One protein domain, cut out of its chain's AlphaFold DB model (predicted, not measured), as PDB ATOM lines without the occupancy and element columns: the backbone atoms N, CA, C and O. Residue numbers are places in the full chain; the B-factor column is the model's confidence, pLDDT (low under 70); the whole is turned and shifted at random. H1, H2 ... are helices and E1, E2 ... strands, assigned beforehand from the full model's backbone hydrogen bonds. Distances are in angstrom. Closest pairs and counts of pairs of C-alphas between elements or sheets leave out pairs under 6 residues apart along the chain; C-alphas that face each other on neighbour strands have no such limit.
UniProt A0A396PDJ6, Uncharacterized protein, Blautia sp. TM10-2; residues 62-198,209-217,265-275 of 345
ATOM      1  N   ILE A  62      34.710 -39.735 -11.163       71.25
ATOM      2  CA  ILE A  62      35.317 -41.047 -11.385       71.25
ATOM      3  C   ILE A  62      34.193 -42.080 -11.327       71.25
ATOM      4  O   ILE A  62      33.427 -42.123 -10.373       71.25
ATOM      5  N   GLY A  63      34.063 -42.900 -12.361       71.06
ATOM      6  CA  GLY A  63      33.018 -43.914 -12.451       71.06
ATOM      7  C   GLY A  63      33.463 -45.127 -13.254       71.06
ATOM      8  O   GLY A  63      34.635 -45.271 -13.597       71.06
ATOM      9  N   SER A  64      32.513 -46.001 -13.591       79.00
ATOM     10  CA  SER A  64      32.796 -47.258 -14.301       79.00
ATOM     11  C   SER A  64      33.440 -47.063 -15.677       79.00
ATOM     12  O   SER A  64      34.181 -47.929 -16.133       79.00
ATOM     13  N   GLU A  65      33.167 -45.933 -16.335       81.75
ATOM     14  CA  GLU A  65      33.713 -45.593 -17.656       81.75
ATOM     15  C   GLU A  65      35.062 -44.865 -17.581       81.75
ATOM     16  O   GLU A  65      35.722 -44.657 -18.609       81.75
ATOM     17  N   THR A  66      35.484 -44.466 -16.376       81.06
ATOM     18  CA  THR A  66      36.745 -43.763 -16.166       81.06
ATOM     19  C   THR A  66      37.910 -44.729 -16.318       81.06
ATOM     20  O   THR A  66      37.940 -45.809 -15.729       81.06
ATOM     21  N   LYS A  67      38.918 -44.324 -17.095       90.38
ATOM     22  CA  LYS A  67      40.155 -45.098 -17.267       90.38
ATOM     23  C   LYS A  67      41.343 -44.293 -16.790       90.38
ATOM     24  O   LYS A  67      41.472 -43.127 -17.160       90.38
ATOM     25  N   ILE A  68      42.229 -44.948 -16.047       92.62
ATOM     26  CA  ILE A  68      43.494 -44.384 -15.583       92.62
ATOM     27  C   ILE A  68      44.670 -44.900 -16.419       92.62
ATOM     28  O   ILE A  68      44.762 -46.086 -16.740       92.62
ATOM     29  N   ARG A  69      45.588 -43.998 -16.766       96.19
ATOM     30  CA  ARG A  69      46.873 -44.290 -17.400       96.19
ATOM     31  C   ARG A  69      47.993 -43.634 -16.606       96.19
ATOM     32  O   ARG A  69      47.977 -42.432 -16.369       96.19
ATOM     33  N   PHE A  70      49.003 -44.418 -16.261       97.75
ATOM     34  CA  PHE A  70      50.195 -43.941 -15.568       97.75
ATOM     35  C   PHE A  70      51.289 -43.627 -16.583       97.75
ATOM     36  O   PHE A  70      51.566 -44.445 -17.465       97.75
ATOM     37  N   GLY A  71      51.905 -42.453 -16.480       97.50
ATOM     38  CA  GLY A  71      52.906 -42.013 -17.442       97.50
ATOM     39  C   GLY A  71      54.020 -41.180 -16.829       97.50
ATOM     40  O   GLY A  71      53.998 -40.819 -15.650       97.50
ATOM     41  N   SER A  72      55.013 -40.902 -17.665       98.12
ATOM     42  CA  SER A  72      56.074 -39.941 -17.400       98.12
ATOM     43  C   SER A  72      56.457 -39.213 -18.684       98.12
ATOM     44  O   SER A  72      56.185 -39.694 -19.788       98.12
ATOM     45  N   THR A  73      57.055 -38.032 -18.567       97.62
ATOM     46  CA  THR A  73      57.483 -37.242 -19.735       97.62
ATOM     47  C   THR A  73      58.836 -37.671 -20.300       97.62
ATOM     48  O   THR A  73      59.178 -37.272 -21.408       97.62
ATOM     49  N   ASP A  74      59.611 -38.467 -19.560       96.62
ATOM     50  CA  ASP A  74      60.978 -38.867 -19.917       96.62
ATOM     51  C   ASP A  74      61.204 -40.388 -19.916       96.62
ATOM     52  O   ASP A  74      62.338 -40.848 -20.025       96.62
ATOM     53  N   GLY A  75      60.136 -41.180 -19.788       95.69
ATOM     54  CA  GLY A  75      60.228 -42.638 -19.710       95.69
ATOM     55  C   GLY A  75      60.570 -43.177 -18.317       95.69
ATOM     56  O   GLY A  75      60.712 -44.391 -18.167       95.69
ATOM     57  N   SER A  76      60.654 -42.322 -17.288       94.69
ATOM     58  CA  SER A  76      60.711 -42.752 -15.885       94.69
ATOM     59  C   SER A  76      59.589 -43.734 -15.552       94.69
ATOM     60  O   SER A  76      58.438 -43.565 -15.965       94.69
ATOM     61  N   THR A  77      59.920 -44.773 -14.792       93.81
ATOM     62  CA  THR A  77      59.006 -45.883 -14.528       93.81
ATOM     63  C   THR A  77      58.177 -45.674 -13.263       93.81
ATOM     64  O   THR A  77      58.659 -45.199 -12.227       93.81
ATOM     65  N   TRP A  78      56.924 -46.121 -13.349       96.44
ATOM     66  CA  TRP A  78      56.112 -46.518 -12.203       96.44
ATOM     67  C   TRP A  78      56.542 -47.936 -11.790       96.44
ATOM     68  O   TRP A  78      55.994 -48.929 -12.270       96.44
ATOM     69  N   ASP A  79      57.612 -48.026 -10.993       89.50
ATOM     70  CA  ASP A  79      58.279 -49.283 -10.598       89.50
ATOM     71  C   ASP A  79      57.368 -50.245  -9.810       89.50
ATOM     72  O   ASP A  79      57.522 -51.475  -9.878       89.50
ATOM     73  N   ASN A  80      56.362 -49.682  -9.140       92.12
ATOM     74  CA  ASN A  80      55.403 -50.372  -8.298       92.12
ATOM     75  C   ASN A  80      56.044 -51.171  -7.150       92.12
ATOM     76  O   ASN A  80      55.480 -52.182  -6.730       92.12
ATOM     77  N   LEU A  81      57.238 -50.772  -6.696       83.19
ATOM     78  CA  LEU A  81      58.020 -51.520  -5.709       83.19
ATOM     79  C   LEU A  81      57.288 -51.595  -4.366       83.19
ATOM     80  O   LEU A  81      57.016 -52.693  -3.879       83.19
ATOM     81  N   PHE A  82      56.880 -50.436  -3.836       82.19
ATOM     82  CA  PHE A  82      56.116 -50.341  -2.592       82.19
ATOM     83  C   PHE A  82      54.842 -51.185  -2.644       82.19
ATOM     84  O   PHE A  82      54.642 -52.039  -1.788       82.19
ATOM     85  N   CYS A  83      54.005 -51.011  -3.671       81.75
ATOM     86  CA  CYS A  83      52.731 -51.723  -3.738       81.75
ATOM     87  C   CYS A  83      52.900 -53.240  -3.894       81.75
ATOM     88  O   CYS A  83      52.177 -53.996  -3.255       81.75
ATOM     89  N   LYS A  84      53.876 -53.713  -4.683       86.19
ATOM     90  CA  LYS A  84      54.159 -55.155  -4.796       86.19
ATOM     91  C   LYS A  84      54.635 -55.742  -3.472       86.19
ATOM     92  O   LYS A  84      54.129 -56.784  -3.063       86.19
ATOM     93  N   ASN A  85      55.583 -55.075  -2.812       78.25
ATOM     94  CA  ASN A  85      56.152 -55.551  -1.554       78.25
ATOM     95  C   ASN A  85      55.118 -55.479  -0.425       78.25
ATOM     96  O   ASN A  85      54.960 -56.434   0.332       78.25
ATOM     97  N   GLY A  86      54.385 -54.375  -0.332       74.38
ATOM     98  CA  GLY A  86      53.321 -54.184   0.641       74.38
ATOM     99  C   GLY A  86      52.184 -55.189   0.463       74.38
ATOM    100  O   GLY A  86      51.742 -55.805   1.432       74.38
ATOM    101  N   GLU A  87      51.770 -55.459  -0.775       82.31
ATOM    102  CA  GLU A  87      50.761 -56.484  -1.036       82.31
ATOM    103  C   GLU A  87      51.261 -57.890  -0.671       82.31
ATOM    104  O   GLU A  87      50.552 -58.639   0.001       82.31
ATOM    105  N   SER A  88      52.494 -58.257  -1.046       78.25
ATOM    106  CA  SER A  88      53.011 -59.608  -0.798       78.25
ATOM    107  C   SER A  88      53.261 -59.914   0.680       78.25
ATOM    108  O   SER A  88      53.123 -61.066   1.089       78.25
ATOM    109  N   HIS A  89      53.660 -58.914   1.473       72.62
ATOM    110  CA  HIS A  89      54.056 -59.116   2.871       72.62
ATOM    111  C   HIS A  89      52.931 -58.837   3.867       72.62
ATOM    112  O   HIS A  89      52.847 -59.519   4.886       72.62
ATOM    113  N   SER A  90      52.080 -57.846   3.596       68.88
ATOM    114  CA  SER A  90      51.064 -57.389   4.550       68.88
ATOM    115  C   SER A  90      49.686 -57.171   3.940       68.88
ATOM    116  O   SER A  90      48.772 -56.801   4.673       68.88
ATOM    117  N   LYS A  91      49.506 -57.425   2.634       76.56
ATOM    118  CA  LYS A  91      48.256 -57.147   1.912       76.56
ATOM    119  C   LYS A  91      47.795 -55.697   2.081       76.56
ATOM    120  O   LYS A  91      46.598 -55.434   2.188       76.56
ATOM    121  N   CYS A  92      48.732 -54.751   2.185       70.19
ATOM    122  CA  CYS A  92      48.369 -53.375   2.517       70.19
ATOM    123  C   CYS A  92      47.518 -52.730   1.419       70.19
ATOM    124  O   CYS A  92      46.525 -52.091   1.736       70.19
ATOM    125  N   CYS A  93      47.834 -52.958   0.140       75.88
ATOM    126  CA  CYS A  93      47.096 -52.354  -0.965       75.88
ATOM    127  C   CYS A  93      45.663 -52.882  -1.039       75.88
ATOM    128  O   CYS A  93      44.741 -52.084  -1.128       75.88
ATOM    129  N   SER A  94      45.458 -54.200  -0.940       80.62
ATOM    130  CA  SER A  94      44.106 -54.778  -0.938       80.62
ATOM    131  C   SER A  94      43.311 -54.501   0.341       80.62
ATOM    132  O   SER A  94      42.088 -54.621   0.334       80.62
ATOM    133  N   THR A  95      43.986 -54.126   1.431       74.75
ATOM    134  CA  THR A  95      43.337 -53.715   2.684       74.75
ATOM    135  C   THR A  95      42.936 -52.242   2.654       74.75
ATOM    136  O   THR A  95      41.825 -51.916   3.056       74.75
ATOM    137  N   TRP A  96      43.829 -51.360   2.201       72.19
ATOM    138  CA  TRP A  96      43.615 -49.911   2.199       72.19
ATOM    139  C   TRP A  96      42.808 -49.432   0.992       72.19
ATOM    140  O   TRP A  96      42.012 -48.515   1.133       72.19
ATOM    141  N   TRP A  97      42.955 -50.084  -0.167       78.94
ATOM    142  CA  TRP A  97      42.223 -49.762  -1.398       78.94
ATOM    143  C   TRP A  97      41.546 -51.017  -1.961       78.94
ATOM    144  O   TRP A  97      42.044 -51.632  -2.911       78.94
ATOM    145  N   PRO A  98      40.424 -51.459  -1.366       79.00
ATOM    146  CA  PRO A  98      39.786 -52.728  -1.716       79.00
ATOM    147  C   PRO A  98      39.303 -52.828  -3.171       79.00
ATOM    148  O   PRO A  98      39.164 -53.941  -3.683       79.00
ATOM    149  N   ALA A  99      39.037 -51.702  -3.842       79.94
ATOM    150  CA  ALA A  99      38.637 -51.664  -5.248       79.94
ATOM    151  C   ALA A  99      39.830 -51.526  -6.216       79.94
ATOM    152  O   ALA A  99      39.643 -51.536  -7.439       79.94
ATOM    153  N   ALA A 100      41.062 -51.433  -5.706       83.50
ATOM    154  CA  ALA A 100      42.259 -51.436  -6.531       83.50
ATOM    155  C   ALA A 100      42.599 -52.844  -7.063       83.50
ATOM    156  O   ALA A 100      42.567 -53.857  -6.363       83.50
ATOM    157  N   ASP A 101      43.011 -52.909  -8.325       92.75
ATOM    158  CA  ASP A 101      43.514 -54.104  -8.984       92.75
ATOM    159  C   ASP A 101      44.967 -54.372  -8.576       92.75
ATOM    160  O   ASP A 101      45.918 -53.969  -9.245       92.75
ATOM    161  N   VAL A 102      45.142 -55.120  -7.491       91.75
ATOM    162  CA  VAL A 102      46.460 -55.540  -6.986       91.75
ATOM    163  C   VAL A 102      47.054 -56.754  -7.718       91.75
ATOM    164  O   VAL A 102      48.153 -57.202  -7.394       91.75
ATOM    165  N   LYS A 103      46.345 -57.328  -8.701       93.00
ATOM    166  CA  LYS A 103      46.834 -58.478  -9.487       93.00
ATOM    167  C   LYS A 103      47.429 -58.024 -10.814       93.00
ATOM    168  O   LYS A 103      48.547 -58.407 -11.157       93.00
ATOM    169  N   GLY A 104      46.666 -57.230 -11.560       94.06
ATOM    170  CA  GLY A 104      47.056 -56.664 -12.847       94.06
ATOM    171  C   GLY A 104      47.706 -55.288 -12.735       94.06
ATOM    172  O   GLY A 104      48.422 -54.887 -13.658       94.06
ATOM    173  N   TRP A 105      47.524 -54.590 -11.606       94.69
ATOM    174  CA  TRP A 105      48.012 -53.222 -11.393       94.69
ATOM    175  C   TRP A 105      47.487 -52.262 -12.470       94.69
ATOM    176  O   TRP A 105      48.209 -51.381 -12.952       94.69
ATOM    177  N   SER A 106      46.256 -52.503 -12.932       93.75
ATOM    178  CA  SER A 106      45.640 -51.740 -14.021       93.75
ATOM    179  C   SER A 106      45.176 -50.358 -13.573       93.75
ATOM    180  O   SER A 106      45.314 -49.406 -14.337       93.75
ATOM    181  N   ASN A 107      44.704 -50.227 -12.331       91.38
ATOM    182  CA  ASN A 107      44.217 -48.970 -11.764       91.38
ATOM    183  C   ASN A 107      44.944 -48.528 -10.486       91.38
ATOM    184  O   ASN A 107      44.472 -47.600  -9.843       91.38
ATOM    185  N   LEU A 108      46.068 -49.156 -10.129       91.50
ATOM    186  CA  LEU A 108      46.910 -48.768  -8.997       91.50
ATOM    187  C   LEU A 108      48.386 -48.912  -9.363       91.50
ATOM    188  O   LEU A 108      48.817 -49.963  -9.851       91.50
ATOM    189  N   ARG A 109      49.164 -47.858  -9.108       95.38
ATOM    190  CA  ARG A 109      50.623 -47.869  -9.235       95.38
ATOM    191  C   ARG A 109      51.296 -47.070  -8.132       95.38
ATOM    192  O   ARG A 109      50.775 -46.051  -7.694       95.38
ATOM    193  N   SER A 110      52.517 -47.470  -7.790       88.88
ATOM    194  CA  SER A 110      53.452 -46.650  -7.022       88.88
ATOM    195  C   SER A 110      54.751 -46.360  -7.768       88.88
ATOM    196  O   SER A 110      55.118 -47.064  -8.717       88.88
ATOM    197  N   PHE A 111      55.480 -45.350  -7.303       91.38
ATOM    198  CA  PHE A 111      56.888 -45.152  -7.641       91.38
ATOM    199  C   PHE A 111      57.689 -44.649  -6.443       91.38
ATOM    200  O   PHE A 111      57.157 -43.947  -5.582       91.38
ATOM    201  N   THR A 112      58.988 -44.953  -6.438       86.44
ATOM    202  CA  THR A 112      59.933 -44.354  -5.489       86.44
ATOM    203  C   THR A 112      60.182 -42.881  -5.853       86.44
ATOM    204  O   THR A 112      60.621 -42.613  -6.983       86.44
ATOM    205  N   PRO A 113      59.933 -41.925  -4.941       82.75
ATOM    206  CA  PRO A 113      59.964 -40.491  -5.206       82.75
ATOM    207  C   PRO A 113      61.406 -39.950  -5.204       82.75
ATOM    208  O   PRO A 113      61.863 -39.294  -4.273       82.75
ATOM    209  N   LEU A 114      62.149 -40.240  -6.274       86.19
ATOM    210  CA  LEU A 114      63.521 -39.764  -6.492       86.19
ATOM    211  C   LEU A 114      63.545 -38.347  -7.078       86.19
ATOM    212  O   LEU A 114      62.752 -38.049  -7.966       86.19
ATOM    213  N   GLU A 115      64.530 -37.518  -6.716       84.88
ATOM    214  CA  GLU A 115      64.717 -36.170  -7.298       84.88
ATOM    215  C   GLU A 115      64.674 -36.160  -8.836       84.88
ATOM    216  O   GLU A 115      64.100 -35.266  -9.452       84.88
ATOM    217  N   SER A 116      65.219 -37.199  -9.481       87.38
ATOM    218  CA  SER A 116      65.217 -37.333 -10.941       87.38
ATOM    219  C   SER A 116      63.826 -37.493 -11.563       87.38
ATOM    220  O   SER A 116      63.710 -37.299 -12.773       87.38
ATOM    221  N   LYS A 117      62.791 -37.831 -10.783       92.94
ATOM    222  CA  LYS A 117      61.403 -38.026 -11.232       92.94
ATOM    223  C   LYS A 117      60.511 -36.792 -11.017       92.94
ATOM    224  O   LYS A 117      59.389 -36.771 -11.525       92.94
ATOM    225  N   LYS A 118      60.980 -35.765 -10.299       93.44
ATOM    226  CA  LYS A 118      60.203 -34.542 -10.038       93.44
ATOM    227  C   LYS A 118      59.786 -33.852 -11.336       93.44
ATOM    228  O   LYS A 118      60.555 -33.796 -12.298       93.44
ATOM    229  N   GLY A 119      58.543 -33.383 -11.379       95.19
ATOM    230  CA  GLY A 119      57.950 -32.694 -12.528       95.19
ATOM    231  C   GLY A 119      57.636 -33.586 -13.731       95.19
ATOM    232  O   GLY A 119      57.166 -33.080 -14.748       95.19
ATOM    233  N   LYS A 120      57.904 -34.895 -13.651       97.69
ATOM    234  CA  LYS A 120      57.821 -35.808 -14.804       97.69
ATOM    235  C   LYS A 120      56.710 -36.833 -14.684       97.69
ATOM    236  O   LYS A 120      56.223 -37.287 -15.714       97.69
ATOM    237  N   MET A 121      56.339 -37.219 -13.465       98.31
ATOM    238  CA  MET A 121      55.372 -38.289 -13.205       98.31
ATOM    239  C   MET A 121      53.939 -37.754 -13.256       98.31
ATOM    240  O   MET A 121      53.646 -36.687 -12.711       98.31
ATOM    241  N   TYR A 122      53.032 -38.504 -13.886       98.12
ATOM    242  CA  TYR A 122      51.611 -38.159 -13.915       98.12
ATOM    243  C   TYR A 122      50.700 -39.385 -14.004       98.12
ATOM    244  O   TYR A 122      51.087 -40.440 -14.519       98.12
ATOM    245  N   ALA A 123      49.459 -39.211 -13.556       96.06
ATOM    246  CA  ALA A 123      48.353 -40.127 -13.797       96.06
ATOM    247  C   ALA A 123      47.249 -39.402 -14.572       96.06
ATOM    248  O   ALA A 123      46.853 -38.291 -14.229       96.06
ATOM    249  N   GLU A 124      46.774 -40.015 -15.645       96.12
ATOM    250  CA  GLU A 124      45.773 -39.460 -16.547       96.12
ATOM    251  C   GLU A 124      44.476 -40.250 -16.435       96.12
ATOM    252  O   GLU A 124      44.459 -41.455 -16.662       96.12
ATOM    253  N   TYR A 125      43.401 -39.551 -16.098       89.25
ATOM    254  CA  TYR A 125      42.049 -40.053 -15.934       89.25
ATOM    255  C   TYR A 125      41.216 -39.541 -17.105       89.25
ATOM    256  O   TYR A 125      40.997 -38.339 -17.255       89.25
ATOM    257  N   THR A 126      40.768 -40.454 -17.953       91.00
ATOM    258  CA  THR A 126      39.896 -40.147 -19.097       91.00
ATOM    259  C   THR A 126      38.447 -40.444 -18.743       91.00
ATOM    260  O   THR A 126      38.196 -41.332 -17.928       91.00
ATOM    261  N   ASN A 127      37.508 -39.732 -19.373       84.31
ATOM    262  CA  ASN A 127      36.071 -39.821 -19.092       84.31
ATOM    263  C   ASN A 127      35.752 -39.452 -17.638       84.31
ATOM    264  O   ASN A 127      35.112 -40.217 -16.920       84.31
ATOM    265  N   VAL A 128      36.235 -38.287 -17.201       77.19
ATOM    266  CA  VAL A 128      35.942 -37.761 -15.860       77.19
ATOM    267  C   VAL A 128      34.730 -36.827 -15.851       77.19
ATOM    268  O   VAL A 128      34.603 -35.986 -14.973       77.19
ATOM    269  N   GLY A 129      33.857 -36.932 -16.850       74.38
ATOM    270  CA  GLY A 129      32.703 -36.058 -17.043       74.38
ATOM    271  C   GLY A 129      32.752 -35.300 -18.367       74.38
ATOM    272  O   GLY A 129      33.652 -35.496 -19.190       74.38
ATOM    273  N   GLU A 130      31.761 -34.438 -18.550       74.69
ATOM    274  CA  GLU A 130      31.580 -33.598 -19.729       74.69
ATOM    275  C   GLU A 130      31.574 -32.129 -19.297       74.69
ATOM    276  O   GLU A 130      30.971 -31.779 -18.285       74.69
ATOM    277  N   CYS A 131      32.246 -31.269 -20.057       68.44
ATOM    278  CA  CYS A 131      32.186 -29.823 -19.886       68.44
ATOM    279  C   CYS A 131      31.992 -29.186 -21.262       68.44
ATOM    280  O   CYS A 131      32.746 -29.460 -22.195       68.44
ATOM    281  N   HIS A 132      30.952 -28.363 -21.406       71.75
ATOM    282  CA  HIS A 132      30.607 -27.692 -22.666       71.75
ATOM    283  C   HIS A 132      30.435 -28.637 -23.877       71.75
ATOM    284  O   HIS A 132      30.742 -28.252 -25.006       71.75
ATOM    285  N   GLY A 133      29.926 -29.858 -23.665       72.31
ATOM    286  CA  GLY A 133      29.741 -30.851 -24.732       72.31
ATOM    287  C   GLY A 133      31.003 -31.636 -25.106       72.31
ATOM    288  O   GLY A 133      30.978 -32.396 -26.072       72.31
ATOM    289  N   GLU A 134      32.108 -31.451 -24.380       71.00
ATOM    290  CA  GLU A 134      33.372 -32.158 -24.592       71.00
ATOM    291  C   GLU A 134      33.674 -33.078 -23.403       71.00
ATOM    292  O   GLU A 134      33.591 -32.673 -22.240       71.00
ATOM    293  N   ASN A 135      34.085 -34.314 -23.692       82.88
ATOM    294  CA  ASN A 135      34.586 -35.224 -22.665       82.88
ATOM    295  C   ASN A 135      35.886 -34.680 -22.073       82.88
ATOM    296  O   ASN A 135      36.822 -34.339 -22.804       82.88
ATOM    297  N   VAL A 136      35.967 -34.676 -20.747       80.12
ATOM    298  CA  VAL A 136      37.116 -34.139 -20.025       80.12
ATOM    299  C   VAL A 136      38.101 -35.248 -19.674       80.12
ATOM    300  O   VAL A 136      37.732 -36.340 -19.223       80.12
ATOM    301  N   THR A 137      39.383 -34.947 -19.865       90.62
ATOM    302  CA  THR A 137      40.506 -35.707 -19.314       90.62
ATOM    303  C   THR A 137      41.132 -34.911 -18.178       90.62
ATOM    304  O   THR A 137      41.555 -33.774 -18.374       90.62
ATOM    305  N   MET A 138      41.241 -35.514 -16.997       90.88
ATOM    306  CA  MET A 138      41.991 -34.954 -15.875       90.88
ATOM    307  C   MET A 138      43.370 -35.608 -15.814       90.88
ATOM    308  O   MET A 138      43.487 -36.828 -15.750       90.88
ATOM    309  N   ARG A 139      44.434 -34.811 -15.786       95.31
ATOM    310  CA  ARG A 139      45.795 -35.280 -15.518       95.31
ATOM    311  C   ARG A 139      46.265 -34.744 -14.176       95.31
ATOM    312  O   ARG A 139      46.344 -33.536 -13.980       95.31
ATOM    313  N   ILE A 140      46.621 -35.660 -13.291       93.50
ATOM    314  CA  ILE A 140      47.252 -35.375 -12.009       93.50
ATOM    315  C   ILE A 140      48.762 -35.425 -12.220       93.50
ATOM    316  O   ILE A 140      49.325 -36.486 -12.491       93.50
ATOM    317  N   TRP A 141      49.409 -34.271 -12.118       96.88
ATOM    318  CA  TRP A 141      50.859 -34.128 -12.157       96.88
ATOM    319  C   TRP A 141      51.433 -34.174 -10.749       96.88
ATOM    320  O   TRP A 141      50.936 -33.497  -9.851       96.88
ATOM    321  N   LEU A 142      52.510 -34.936 -10.578       95.19
ATOM    322  CA  LEU A 142      53.254 -35.043  -9.327       95.19
ATOM    323  C   LEU A 142      54.535 -34.228  -9.507       95.19
ATOM    324  O   LEU A 142      55.516 -34.690 -10.097       95.19
ATOM    325  N   GLU A 143      54.462 -32.957  -9.123       95.00
ATOM    326  CA  GLU A 143      55.413 -31.942  -9.571       95.00
ATOM    327  C   GLU A 143      56.680 -31.905  -8.729       95.00
ATOM    328  O   GLU A 143      57.772 -31.737  -9.263       95.00
ATOM    329  N   ASP A 144      56.537 -32.051  -7.419       92.88
ATOM    330  CA  ASP A 144      57.639 -31.933  -6.475       92.88
ATOM    331  C   ASP A 144      57.258 -32.611  -5.156       92.88
ATOM    332  O   ASP A 144      56.086 -32.898  -4.912       92.88
ATOM    333  N   TRP A 145      58.238 -32.884  -4.309       85.38
ATOM    334  CA  TRP A 145      58.051 -33.470  -2.986       85.38
ATOM    335  C   TRP A 145      59.311 -33.309  -2.145       85.38
ATOM    336  O   TRP A 145      60.406 -33.044  -2.651       85.38
ATOM    337  N   GLN A 146      59.171 -33.558  -0.850       79.00
ATOM    338  CA  GLN A 146      60.306 -33.709   0.046       79.00
ATOM    339  C   GLN A 146      60.169 -34.995   0.841       79.00
ATOM    340  O   GLN A 146      59.159 -35.220   1.500       79.00
ATOM    341  N   ASN A 147      61.207 -35.820   0.817       74.38
ATOM    342  CA  ASN A 147      61.271 -37.038   1.606       74.38
ATOM    343  C   ASN A 147      61.478 -36.696   3.091       74.38
ATOM    344  O   ASN A 147      62.204 -35.760   3.443       74.38
ATOM    345  N   THR A 148      60.861 -37.474   3.974       64.75
ATOM    346  CA  THR A 148      61.279 -37.562   5.376       64.75
ATOM    347  C   THR A 148      62.701 -38.124   5.378       64.75
ATOM    348  O   THR A 148      63.004 -39.008   4.586       64.75
ATOM    349  N   VAL A 149      63.633 -37.586   6.172       53.88
ATOM    350  CA  VAL A 149      65.010 -38.116   6.194       53.88
ATOM    351  C   VAL A 149      64.955 -39.583   6.626       53.88
ATOM    352  O   VAL A 149      64.839 -39.876   7.815       53.88
ATOM    353  N   VAL A 150      65.030 -40.507   5.669       41.41
ATOM    354  CA  VAL A 150      65.058 -41.938   5.959       41.41
ATOM    355  C   VAL A 150      66.412 -42.238   6.609       41.41
ATOM    356  O   VAL A 150      67.454 -41.880   6.047       41.41
ATOM    357  N   PRO A 151      66.456 -42.878   7.792       36.31
ATOM    358  CA  PRO A 151      67.703 -43.395   8.335       36.31
ATOM    359  C   PRO A 151      68.368 -44.279   7.278       36.31
ATOM    360  O   PRO A 151      67.727 -45.180   6.737       36.31
ATOM    361  N   SER A 152      69.637 -44.016   6.963       35.03
ATOM    362  CA  SER A 152      70.372 -44.750   5.932       35.03
ATOM    363  C   SER A 152      70.213 -46.270   6.105       35.03
ATOM    364  O   SER A 152      70.596 -46.831   7.133       35.03
ATOM    365  N   GLY A 153      69.634 -46.941   5.099       37.91
ATOM    366  CA  GLY A 153      69.501 -48.404   5.073       37.91
ATOM    367  C   GLY A 153      68.118 -48.992   4.764       37.91
ATOM    368  O   GLY A 153      68.018 -50.217   4.774       37.91
ATOM    369  N   TYR A 154      67.091 -48.183   4.476       37.72
ATOM    370  CA  TYR A 154      65.791 -48.663   3.980       37.72
ATOM    371  C   TYR A 154      65.515 -48.104   2.578       37.72
ATOM    372  O   TYR A 154      65.416 -46.894   2.413       37.72
ATOM    373  N   GLU A 155      65.419 -48.977   1.573       43.12
ATOM    374  CA  GLU A 155      65.244 -48.596   0.157       43.12
ATOM    375  C   GLU A 155      63.759 -48.472  -0.266       43.12
ATOM    376  O   GLU A 155      63.476 -47.900  -1.316       43.12
ATOM    377  N   ASP A 156      62.814 -48.913   0.582       49.62
ATOM    378  CA  ASP A 156      61.404 -49.154   0.205       49.62
ATOM    379  C   ASP A 156      60.358 -48.338   1.002       49.62
ATOM    380  O   ASP A 156      59.165 -48.638   0.938       49.62
ATOM    381  N   VAL A 157      60.765 -47.352   1.812       58.66
ATOM    382  CA  VAL A 157      59.817 -46.628   2.692       58.66
ATOM    383  C   VAL A 157      59.095 -45.507   1.952       58.66
ATOM    384  O   VAL A 157      57.905 -45.287   2.186       58.66
ATOM    385  N   ASP A 158      59.796 -44.833   1.040       72.88
ATOM    386  CA  ASP A 158      59.250 -43.663   0.372       72.88
ATOM    387  C   ASP A 158      58.502 -44.069  -0.893       72.88
ATOM    388  O   ASP A 158      59.059 -44.695  -1.803       72.88
ATOM    389  N   ALA A 159      57.236 -43.681  -0.973       78.00
ATOM    390  CA  ALA A 159      56.388 -44.008  -2.103       78.00
ATOM    391  C   ALA A 159      55.373 -42.905  -2.358       78.00
ATOM    392  O   ALA A 159      54.827 -42.317  -1.428       78.00
ATOM    393  N   VAL A 160      55.073 -42.687  -3.633       86.06
ATOM    394  CA  VAL A 160      53.811 -42.071  -4.042       86.06
ATOM    395  C   VAL A 160      52.985 -43.154  -4.705       86.06
ATOM    396  O   VAL A 160      53.462 -43.818  -5.630       86.06
ATOM    397  N   VAL A 161      51.766 -43.346  -4.216       84.94
ATOM    398  CA  VAL A 161      50.785 -44.300  -4.721       84.94
ATOM    399  C   VAL A 161      49.652 -43.518  -5.361       84.94
ATOM    400  O   VAL A 161      49.150 -42.561  -4.781       84.94
ATOM    401  N   VAL A 162      49.250 -43.924  -6.561       89.56
ATOM    402  CA  VAL A 162      48.079 -43.374  -7.240       89.56
ATOM    403  C   VAL A 162      47.167 -44.512  -7.657       89.56
ATOM    404  O   VAL A 162      47.634 -45.499  -8.238       89.56
ATOM    405  N   ALA A 163      45.873 -44.375  -7.373       83.44
ATOM    406  CA  ALA A 163      44.890 -45.396  -7.703       83.44
ATOM    407  C   ALA A 163      43.502 -44.837  -8.048       83.44
ATOM    408  O   ALA A 163      43.222 -43.656  -7.850       83.44
ATOM    409  N   ILE A 164      42.629 -45.712  -8.548       79.75
ATOM    410  CA  ILE A 164      41.176 -45.552  -8.444       79.75
ATOM    411  C   ILE A 164      40.684 -46.508  -7.359       79.75
ATOM    412  O   ILE A 164      40.885 -47.716  -7.483       79.75
ATOM    413  N   ASP A 165      39.997 -45.978  -6.351       70.62
ATOM    414  CA  ASP A 165      39.319 -46.760  -5.316       70.62
ATOM    415  C   ASP A 165      37.917 -46.190  -5.074       70.62
ATOM    416  O   ASP A 165      37.746 -44.976  -5.084       70.62
ATOM    417  N   HIS A 166      36.899 -47.048  -4.949       70.81
ATOM    418  CA  HIS A 166      35.495 -46.661  -4.722       70.81
ATOM    419  C   HIS A 166      35.017 -45.421  -5.504       70.81
ATOM    420  O   HIS A 166      34.397 -44.522  -4.937       70.81
ATOM    421  N   ASN A 167      35.276 -45.384  -6.819       68.31
ATOM    422  CA  ASN A 167      34.896 -44.264  -7.691       68.31
ATOM    423  C   ASN A 167      35.528 -42.920  -7.277       68.31
ATOM    424  O   ASN A 167      34.900 -41.871  -7.400       68.31
ATOM    425  N   LYS A 168      36.769 -42.944  -6.784       69.38
ATOM    426  CA  LYS A 168      37.540 -41.765  -6.373       69.38
ATOM    427  C   LYS A 168      38.994 -41.874  -6.839       69.38
ATOM    428  O   LYS A 168      39.520 -42.988  -6.938       69.38
ATOM    429  N   PRO A 169      39.660 -40.745  -7.140       73.62
ATOM    430  CA  PRO A 169      41.098 -40.743  -7.345       73.62
ATOM    431  C   PRO A 169      41.799 -40.817  -5.983       73.62
ATOM    432  O   PRO A 169      41.471 -40.071  -5.064       73.62
ATOM    433  N   VAL A 170      42.796 -41.687  -5.870       77.06
ATOM    434  CA  VAL A 170      43.636 -41.826  -4.676       77.06
ATOM    435  C   VAL A 170      45.019 -41.281  -4.983       77.06
ATOM    436  O   VAL A 170      45.606 -41.625  -6.012       77.06
ATOM    437  N   ILE A 171      45.554 -40.477  -4.066       81.38
ATOM    438  CA  ILE A 171      46.976 -40.148  -3.991       81.38
ATOM    439  C   ILE A 171      47.396 -40.375  -2.543       81.38
ATOM    440  O   ILE A 171      46.973 -39.642  -1.656       81.38
ATOM    441  N   ASP A 172      48.224 -41.379  -2.303       78.81
ATOM    442  CA  ASP A 172      48.780 -41.664  -0.981       78.81
ATOM    443  C   ASP A 172      50.297 -41.481  -1.038       78.81
ATOM    444  O   ASP A 172      50.947 -41.804  -2.040       78.81
ATOM    445  N   ILE A 173      50.856 -40.912   0.027       72.88
ATOM    446  CA  ILE A 173      52.292 -40.741   0.174       72.88
ATOM    447  C   ILE A 173      52.784 -41.485   1.409       72.88
ATOM    448  O   ILE A 173      52.198 -41.409   2.486       72.88
ATOM    449  N   LYS A 174      53.915 -42.168   1.261       74.31
ATOM    450  CA  LYS A 174      54.648 -42.795   2.360       74.31
ATOM    451  C   LYS A 174      56.032 -42.178   2.435       74.31
ATOM    452  O   LYS A 174      56.665 -41.965   1.403       74.31
ATOM    453  N   GLY A 175      56.466 -41.855   3.651       71.56
ATOM    454  CA  GLY A 175      57.800 -41.315   3.908       71.56
ATOM    455  C   GLY A 175      58.068 -39.941   3.283       71.56
ATOM    456  O   GLY A 175      59.225 -39.557   3.122       71.56
ATOM    457  N   LEU A 176      57.028 -39.169   2.957       73.19
ATOM    458  CA  LEU A 176      57.148 -37.814   2.417       73.19
ATOM    459  C   LEU A 176      56.663 -36.773   3.427       73.19
ATOM    460  O   LEU A 176      55.609 -36.918   4.026       73.19
ATOM    461  N   LEU A 177      57.432 -35.696   3.577       74.19
ATOM    462  CA  LEU A 177      57.063 -34.512   4.350       74.19
ATOM    463  C   LEU A 177      55.949 -33.728   3.649       74.19
ATOM    464  O   LEU A 177      55.029 -33.237   4.295       74.19
ATOM    465  N   TRP A 178      56.046 -33.595   2.327       79.62
ATOM    466  CA  TRP A 178      55.020 -32.963   1.506       79.62
ATOM    467  C   TRP A 178      55.113 -33.412   0.051       79.62
ATOM    468  O   TRP A 178      56.161 -33.889  -0.398       79.62
ATOM    469  N   ILE A 179      54.026 -33.203  -0.690       82.12
ATOM    470  CA  ILE A 179      53.951 -33.404  -2.138       82.12
ATOM    471  C   ILE A 179      53.219 -32.239  -2.810       82.12
ATOM    472  O   ILE A 179      52.204 -31.761  -2.313       82.12
ATOM    473  N   LYS A 180      53.738 -31.778  -3.949       90.38
ATOM    474  CA  LYS A 180      53.111 -30.789  -4.826       90.38
ATOM    475  C   LYS A 180      52.395 -31.505  -5.964       90.38
ATOM    476  O   LYS A 180      53.025 -32.198  -6.765       90.38
ATOM    477  N   VAL A 181      51.087 -31.306  -6.050       88.88
ATOM    478  CA  VAL A 181      50.204 -31.965  -7.011       88.88
ATOM    479  C   VAL A 181      49.469 -30.913  -7.827       88.88
ATOM    480  O   VAL A 181      48.895 -29.981  -7.266       88.88
ATOM    481  N   ARG A 182      49.454 -31.072  -9.151       93.69
ATOM    482  CA  ARG A 182      48.650 -30.236 -10.050       93.69
ATOM    483  C   ARG A 182      47.580 -31.065 -10.744       93.69
ATOM    484  O   ARG A 182      47.893 -31.974 -11.511       93.69
ATOM    485  N   PHE A 183      46.326 -30.711 -10.509       89.56
ATOM    486  CA  PHE A 183      45.158 -31.259 -11.189       89.56
ATOM    487  C   PHE A 183      44.903 -30.417 -12.436       89.56
ATOM    488  O   PHE A 183      44.570 -29.246 -12.311       89.56
ATOM    489  N   ALA A 184      45.116 -30.971 -13.628       93.50
ATOM    490  CA  ALA A 184      44.974 -30.258 -14.897       93.50
ATOM    491  C   ALA A 184      43.903 -30.897 -15.788       93.50
ATOM    492  O   ALA A 184      43.811 -32.121 -15.854       93.50
ATOM    493  N   TYR A 185      43.139 -30.078 -16.503       87.19
ATOM    494  CA  TYR A 185      41.999 -30.504 -17.312       87.19
ATOM    495  C   TYR A 185      42.261 -30.273 -18.796       87.19
ATOM    496  O   TYR A 185      42.826 -29.253 -19.200       87.19
ATOM    497  N   TYR A 186      41.856 -31.244 -19.608       93.69
ATOM    498  CA  TYR A 186      42.072 -31.256 -21.046       93.69
ATOM    499  C   TYR A 186      40.803 -31.679 -21.781       93.69
ATOM    500  O   TYR A 186      40.047 -32.520 -21.290       93.69
ATOM    501  N   ASP A 187      40.606 -31.117 -22.971       90.44
ATOM    502  CA  ASP A 187      39.559 -31.539 -23.897       90.44
ATOM    503  C   ASP A 187      39.879 -32.906 -24.538       90.44
ATOM    504  O   ASP A 187      40.955 -33.489 -24.351       90.44
ATOM    505  N   SER A 188      38.950 -33.404 -25.353       86.69
ATOM    506  CA  SER A 188      39.076 -34.672 -26.084       86.69
ATOM    507  C   SER A 188      40.272 -34.733 -27.055       86.69
ATOM    508  O   SER A 188      40.684 -35.820 -27.468       86.69
ATOM    509  N   LYS A 189      40.854 -33.582 -27.413       91.12
ATOM    510  CA  LYS A 189      42.004 -33.437 -28.319       91.12
ATOM    511  C   LYS A 189      43.324 -33.249 -27.563       91.12
ATOM    512  O   LYS A 189      44.379 -33.223 -28.194       91.12
ATOM    513  N   GLY A 190      43.281 -33.138 -26.235       92.69
ATOM    514  CA  GLY A 190      44.442 -32.912 -25.382       92.69
ATOM    515  C   GLY A 190      44.846 -31.443 -25.232       92.69
ATOM    516  O   GLY A 190      45.949 -31.177 -24.749       92.69
ATOM    517  N   ASN A 191      43.998 -30.486 -25.622       95.12
ATOM    518  CA  ASN A 191      44.233 -29.068 -25.345       95.12
ATOM    519  C   ASN A 191      43.815 -28.741 -23.905       95.12
ATOM    520  O   ASN A 191      42.837 -29.317 -23.429       95.12
ATOM    521  N   PRO A 192      44.498 -27.813 -23.209       95.12
ATOM    522  CA  PRO A 192      44.054 -27.360 -21.896       95.12
ATOM    523  C   PRO A 192      42.623 -26.814 -21.944       95.12
ATOM    524  O   PRO A 192      42.309 -25.972 -22.787       95.12
ATOM    525  N   LEU A 193      41.781 -27.273 -21.023       86.12
ATOM    526  CA  LEU A 193      40.374 -26.904 -20.919       86.12
ATOM    527  C   LEU A 193      40.164 -26.070 -19.658       86.12
ATOM    528  O   LEU A 193      40.391 -26.564 -18.557       86.12
ATOM    529  N   ASN A 194      39.734 -24.818 -19.814       87.81
ATOM    530  CA  ASN A 194      39.343 -23.999 -18.670       87.81
ATOM    531  C   ASN A 194      38.008 -24.492 -18.108       87.81
ATOM    532  O   ASN A 194      37.057 -24.683 -18.864       87.81
ATOM    533  N   VAL A 195      37.959 -24.640 -16.790       76.69
ATOM    534  CA  VAL A 195      36.777 -25.023 -16.020       76.69
ATOM    535  C   VAL A 195      36.570 -24.038 -14.872       76.69
ATOM    536  O   VAL A 195      37.529 -23.424 -14.393       76.69
ATOM    537  N   LYS A 196      35.328 -23.913 -14.411       76.81
ATOM    538  CA  LYS A 196      34.980 -23.357 -13.103       76.81
ATOM    539  C   LYS A 196      34.629 -24.522 -12.194       76.81
ATOM    540  O   LYS A 196      33.551 -25.105 -12.309       76.81
ATOM    541  N   GLY A 197      35.552 -24.870 -11.306       75.12
ATOM    542  CA  GLY A 197      35.436 -26.049 -10.459       75.12
ATOM    543  C   GLY A 197      35.628 -25.744  -8.982       75.12
ATOM    544  O   GLY A 197      35.864 -24.606  -8.566       75.12
ATOM    545  N   TYR A 198      35.551 -26.801  -8.184       74.62
ATOM    546  CA  TYR A 198      35.872 -26.764  -6.766       74.62
ATOM    547  C   TYR A 198      36.568 -28.052  -6.318       74.62
ATOM    548  O   TYR A 198      36.422 -29.114  -6.925       74.62
ATOM    549  N   GLY A 209      48.237 -30.282   6.707       80.25
ATOM    550  CA  GLY A 209      48.010 -28.986   6.101       80.25
ATOM    551  C   GLY A 209      48.112 -29.022   4.595       80.25
ATOM    552  O   GLY A 209      48.498 -30.019   3.987       80.25
ATOM    553  N   PHE A 210      47.801 -27.889   3.987       85.94
ATOM    554  CA  PHE A 210      47.940 -27.705   2.557       85.94
ATOM    555  C   PHE A 210      48.258 -26.253   2.214       85.94
ATOM    556  O   PHE A 210      48.086 -25.335   3.015       85.94
ATOM    557  N   TYR A 211      48.730 -26.045   0.995       85.50
ATOM    558  CA  TYR A 211      48.992 -24.737   0.420       85.50
ATOM    559  C   TYR A 211      48.425 -24.679  -0.997       85.50
ATOM    560  O   TYR A 211      48.602 -25.607  -1.788       85.50
ATOM    561  N   LEU A 212      47.742 -23.580  -1.311       86.38
ATOM    562  CA  LEU A 212      47.132 -23.327  -2.613       86.38
ATOM    563  C   LEU A 212      48.135 -22.551  -3.465       86.38
ATOM    564  O   LEU A 212      48.361 -21.369  -3.236       86.38
ATOM    565  N   ALA A 213      48.776 -23.238  -4.412       86.31
ATOM    566  CA  ALA A 213      49.852 -22.651  -5.209       86.31
ATOM    567  C   ALA A 213      49.345 -21.799  -6.376       86.31
ATOM    568  O   ALA A 213      50.030 -20.863  -6.793       86.31
ATOM    569  N   ASP A 214      48.158 -22.125  -6.881       86.38
ATOM    570  CA  ASP A 214      47.483 -21.350  -7.912       86.38
ATOM    571  C   ASP A 214      46.465 -20.385  -7.298       86.38
ATOM    572  O   ASP A 214      46.106 -20.468  -6.122       86.38
ATOM    573  N   GLU A 215      46.009 -19.440  -8.112       85.81
ATOM    574  CA  GLU A 215      44.970 -18.499  -7.718       85.81
ATOM    575  C   GLU A 215      43.643 -19.218  -7.452       85.81
ATOM    576  O   GLU A 215      43.257 -20.110  -8.201       85.81
ATOM    577  N   THR A 216      42.939 -18.802  -6.398       83.19
ATOM    578  CA  THR A 216      41.645 -19.373  -6.007       83.19
ATOM    579  C   THR A 216      40.581 -18.286  -5.985       83.19
ATOM    580  O   THR A 216      40.879 -17.114  -5.742       83.19
ATOM    581  N   GLU A 217      39.341 -18.653  -6.303       81.38
ATOM    582  CA  GLU A 217      38.221 -17.715  -6.274       81.38
ATOM    583  C   GLU A 217      37.749 -17.494  -4.840       81.38
ATOM    584  O   GLU A 217      37.756 -16.346  -4.406       81.38
ATOM    585  N   GLU A 265      38.889 -20.952 -11.073       83.25
ATOM    586  CA  GLU A 265      38.670 -20.825 -12.511       83.25
ATOM    587  C   GLU A 265      40.009 -20.965 -13.235       83.25
ATOM    588  O   GLU A 265      40.962 -20.229 -12.971       83.25
ATOM    589  N   GLY A 266      40.084 -21.911 -14.167       87.19
ATOM    590  CA  GLY A 266      41.292 -22.155 -14.945       87.19
ATOM    591  C   GLY A 266      41.356 -23.570 -15.498       87.19
ATOM    592  O   GLY A 266      40.426 -24.356 -15.363       87.19
ATOM    593  N   ASN A 267      42.469 -23.904 -16.142       89.38
ATOM    594  CA  ASN A 267      42.717 -25.245 -16.678       89.38
ATOM    595  C   ASN A 267      43.474 -26.161 -15.711       89.38
ATOM    596  O   ASN A 267      43.719 -27.327 -16.031       89.38
ATOM    597  N   SER A 268      43.865 -25.654 -14.543       90.06
ATOM    598  CA  SER A 268      44.450 -26.456 -13.484       90.06
ATOM    599  C   SER A 268      44.328 -25.801 -12.118       90.06
ATOM    600  O   SER A 268      44.225 -24.582 -12.027       90.06
ATOM    601  N   GLN A 269      44.439 -26.625 -11.081       85.38
ATOM    602  CA  GLN A 269      44.667 -26.201  -9.706       85.38
ATOM    603  C   GLN A 269      45.854 -26.973  -9.130       85.38
ATOM    604  O   GLN A 269      45.904 -28.205  -9.178       85.38
ATOM    605  N   THR A 270      46.802 -26.239  -8.562       89.81
ATOM    606  CA  THR A 270      48.005 -26.779  -7.937       89.81
ATOM    607  C   THR A 270      47.944 -26.598  -6.432       89.81
ATOM    608  O   THR A 270      47.635 -25.516  -5.926       89.81
ATOM    609  N   MET A 271      48.250 -27.671  -5.713       86.62
ATOM    610  CA  MET A 271      48.209 -27.730  -4.260       86.62
ATOM    611  C   MET A 271      49.455 -28.437  -3.738       86.62
ATOM    612  O   MET A 271      49.959 -29.373  -4.359       86.62
ATOM    613  N   ILE A 272      49.964 -27.982  -2.600       86.12
ATOM    614  CA  ILE A 272      50.971 -28.710  -1.829       86.12
ATOM    615  C   ILE A 272      50.263 -29.295  -0.621       86.12
ATOM    616  O   ILE A 272      49.569 -28.564   0.077       86.12
ATOM    617  N   PHE A 273      50.453 -30.582  -0.375       83.12
ATOM    618  CA  PHE A 273      49.887 -31.289   0.766       83.12
ATOM    619  C   PHE A 273      51.006 -31.649   1.739       83.12
ATOM    620  O   PHE A 273      52.054 -32.145   1.312       83.12
ATOM    621  N   TYR A 274      50.795 -31.386   3.028       76.56
ATOM    622  CA  TYR A 274      51.749 -31.621   4.112       76.56
ATOM    623  C   TYR A 274      51.274 -32.751   5.028       76.56
ATOM    624  O   TYR A 274      50.113 -32.771   5.441       76.56
ATOM    625  N   ASP A 275      52.193 -33.651   5.373       68.81
ATOM    626  CA  ASP A 275      51.936 -34.791   6.260       68.81
ATOM    627  C   ASP A 275      51.739 -34.390   7.738       68.81
ATOM    628  O   ASP A 275      52.158 -33.331   8.215       68.81
TER     629      ASP A 275
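AT A GLANCE: This is residues 62 to 198, 209 to 217 and 265 to 275 of the 345 residues of an uncharacterized protein of Blautia sp. TM10-2 (UniProt A0A396PDJ6). A large, twisted sheet of six strands makes a wall, and a small sheet of three strands, E2 E5 E6, covers part of one face of it, a sandwich only partly face to face, since E10 and E9 stay clear of the small sheet. H1 stands up from the other face of the small sheet with H2 at its corner, while E8 lies at one end of the large sheet. The printed part has 157 residues with ten named strands and two named helices, in the order E1 H1 H2 E2 E3 E4 E5 E6 E7 E8 E9 E10, and the class is mostly strand. The sheets run E1 - E3 - E4 - E7 - E10 - E9 and E2 - E5 - E6, both all antiparallel. The whole is compact, with a radius of gyration of the C-alphas of 15.9 A, yet elongated in outline, with spans of 51 by 32 by 30 A.

IN THESE COORDINATES: In the large sheet, E1 holds residues 67 to 72 and begins at C-alpha 67 (40.155, -45.098, -17.267). E3, residues 121 to 131, is 25.6 A long and bends by 66 degrees at residue 127. E4, residues 134 to 147, is the longest strand, 38.6 A from C-alpha 134 (33.372, -32.158, -24.592) to C-alpha 147. E7, residues 176 to 186, measures 28.6 A. E10, residues 268 to 274, measures 19.7 A and ends at C-alpha 274 (51.749, -31.621, 4.112); E9 holds residues 209 to 212. The small sheet has E2, residues 108 to 111, E5, residues 159 to 165, 17.6 A, and E6, residues 168 to 174, 19.2 A. H1 holds residues 81 to 90, 13.7 A, H2 residues 92 to 96, and E8 residues 195 to 198.

HOW THE PARTS SIT: E1 and E9 are the edge strands of the large sheet. E1 and E3 are antiparallel, with N 69 and O 124 2.8 A apart. The hairpin of E3 and E4 has N 125 and O 138 at 2.7 A. E4 and E7 have N 141 and O 182 at 2.8 A, E7 and E10 have N 181 and O 271 at 2.8 A, and E10 and E9 have N 211 and O 272 at 2.8 A. In the small sheet, E2 and E5 have N 109 and O 162 at 2.9 A, and the hairpin of E5 and E6 has N 161 and O 172 at 2.8 A. The two sheets form a sandwich, two sheets face to face: the facing parts are 8.9 A centre to centre, with planes 9 degrees apart and strands at 26 degrees. Among the closest C-alphas between them are those of Ala 123 in E3 and Val 162 in E5, 7.3 A apart. H1 is on the small sheet at a height of 10.6 A and stands up from it, its line rising 48 degrees; the closest C-alphas of H1 and E2 are those of Cys 83 and Ser 110, 6.1 A apart. H2 and H1 touch only at the corner, at Gly 86 and Cys 92, whose C-alphas are 5.4 A apart. In H1 and H2 every O i to N i+4 pair is within hydrogen-bond range. E8 pairs with no named strand, but its residues 195 to 196 pair antiparallel with residues 265 to 266.

THE WHOLE: The C-alphas farthest apart are those of Gly 133 and Ser 152, 52.8 A. Residues 199 to 208 and 218 to 264 are not printed; the gaps between C-alphas are 17.8 A from 198 to 209 and 7.0 A from 217 to 265. Of the links printed whole, H2 to E2 and E4 to E5 are long. The mean pLDDT of the printed part is 82.3, and residues 90, 131, 148 to 157, 167 to 168 and 275 are under 70.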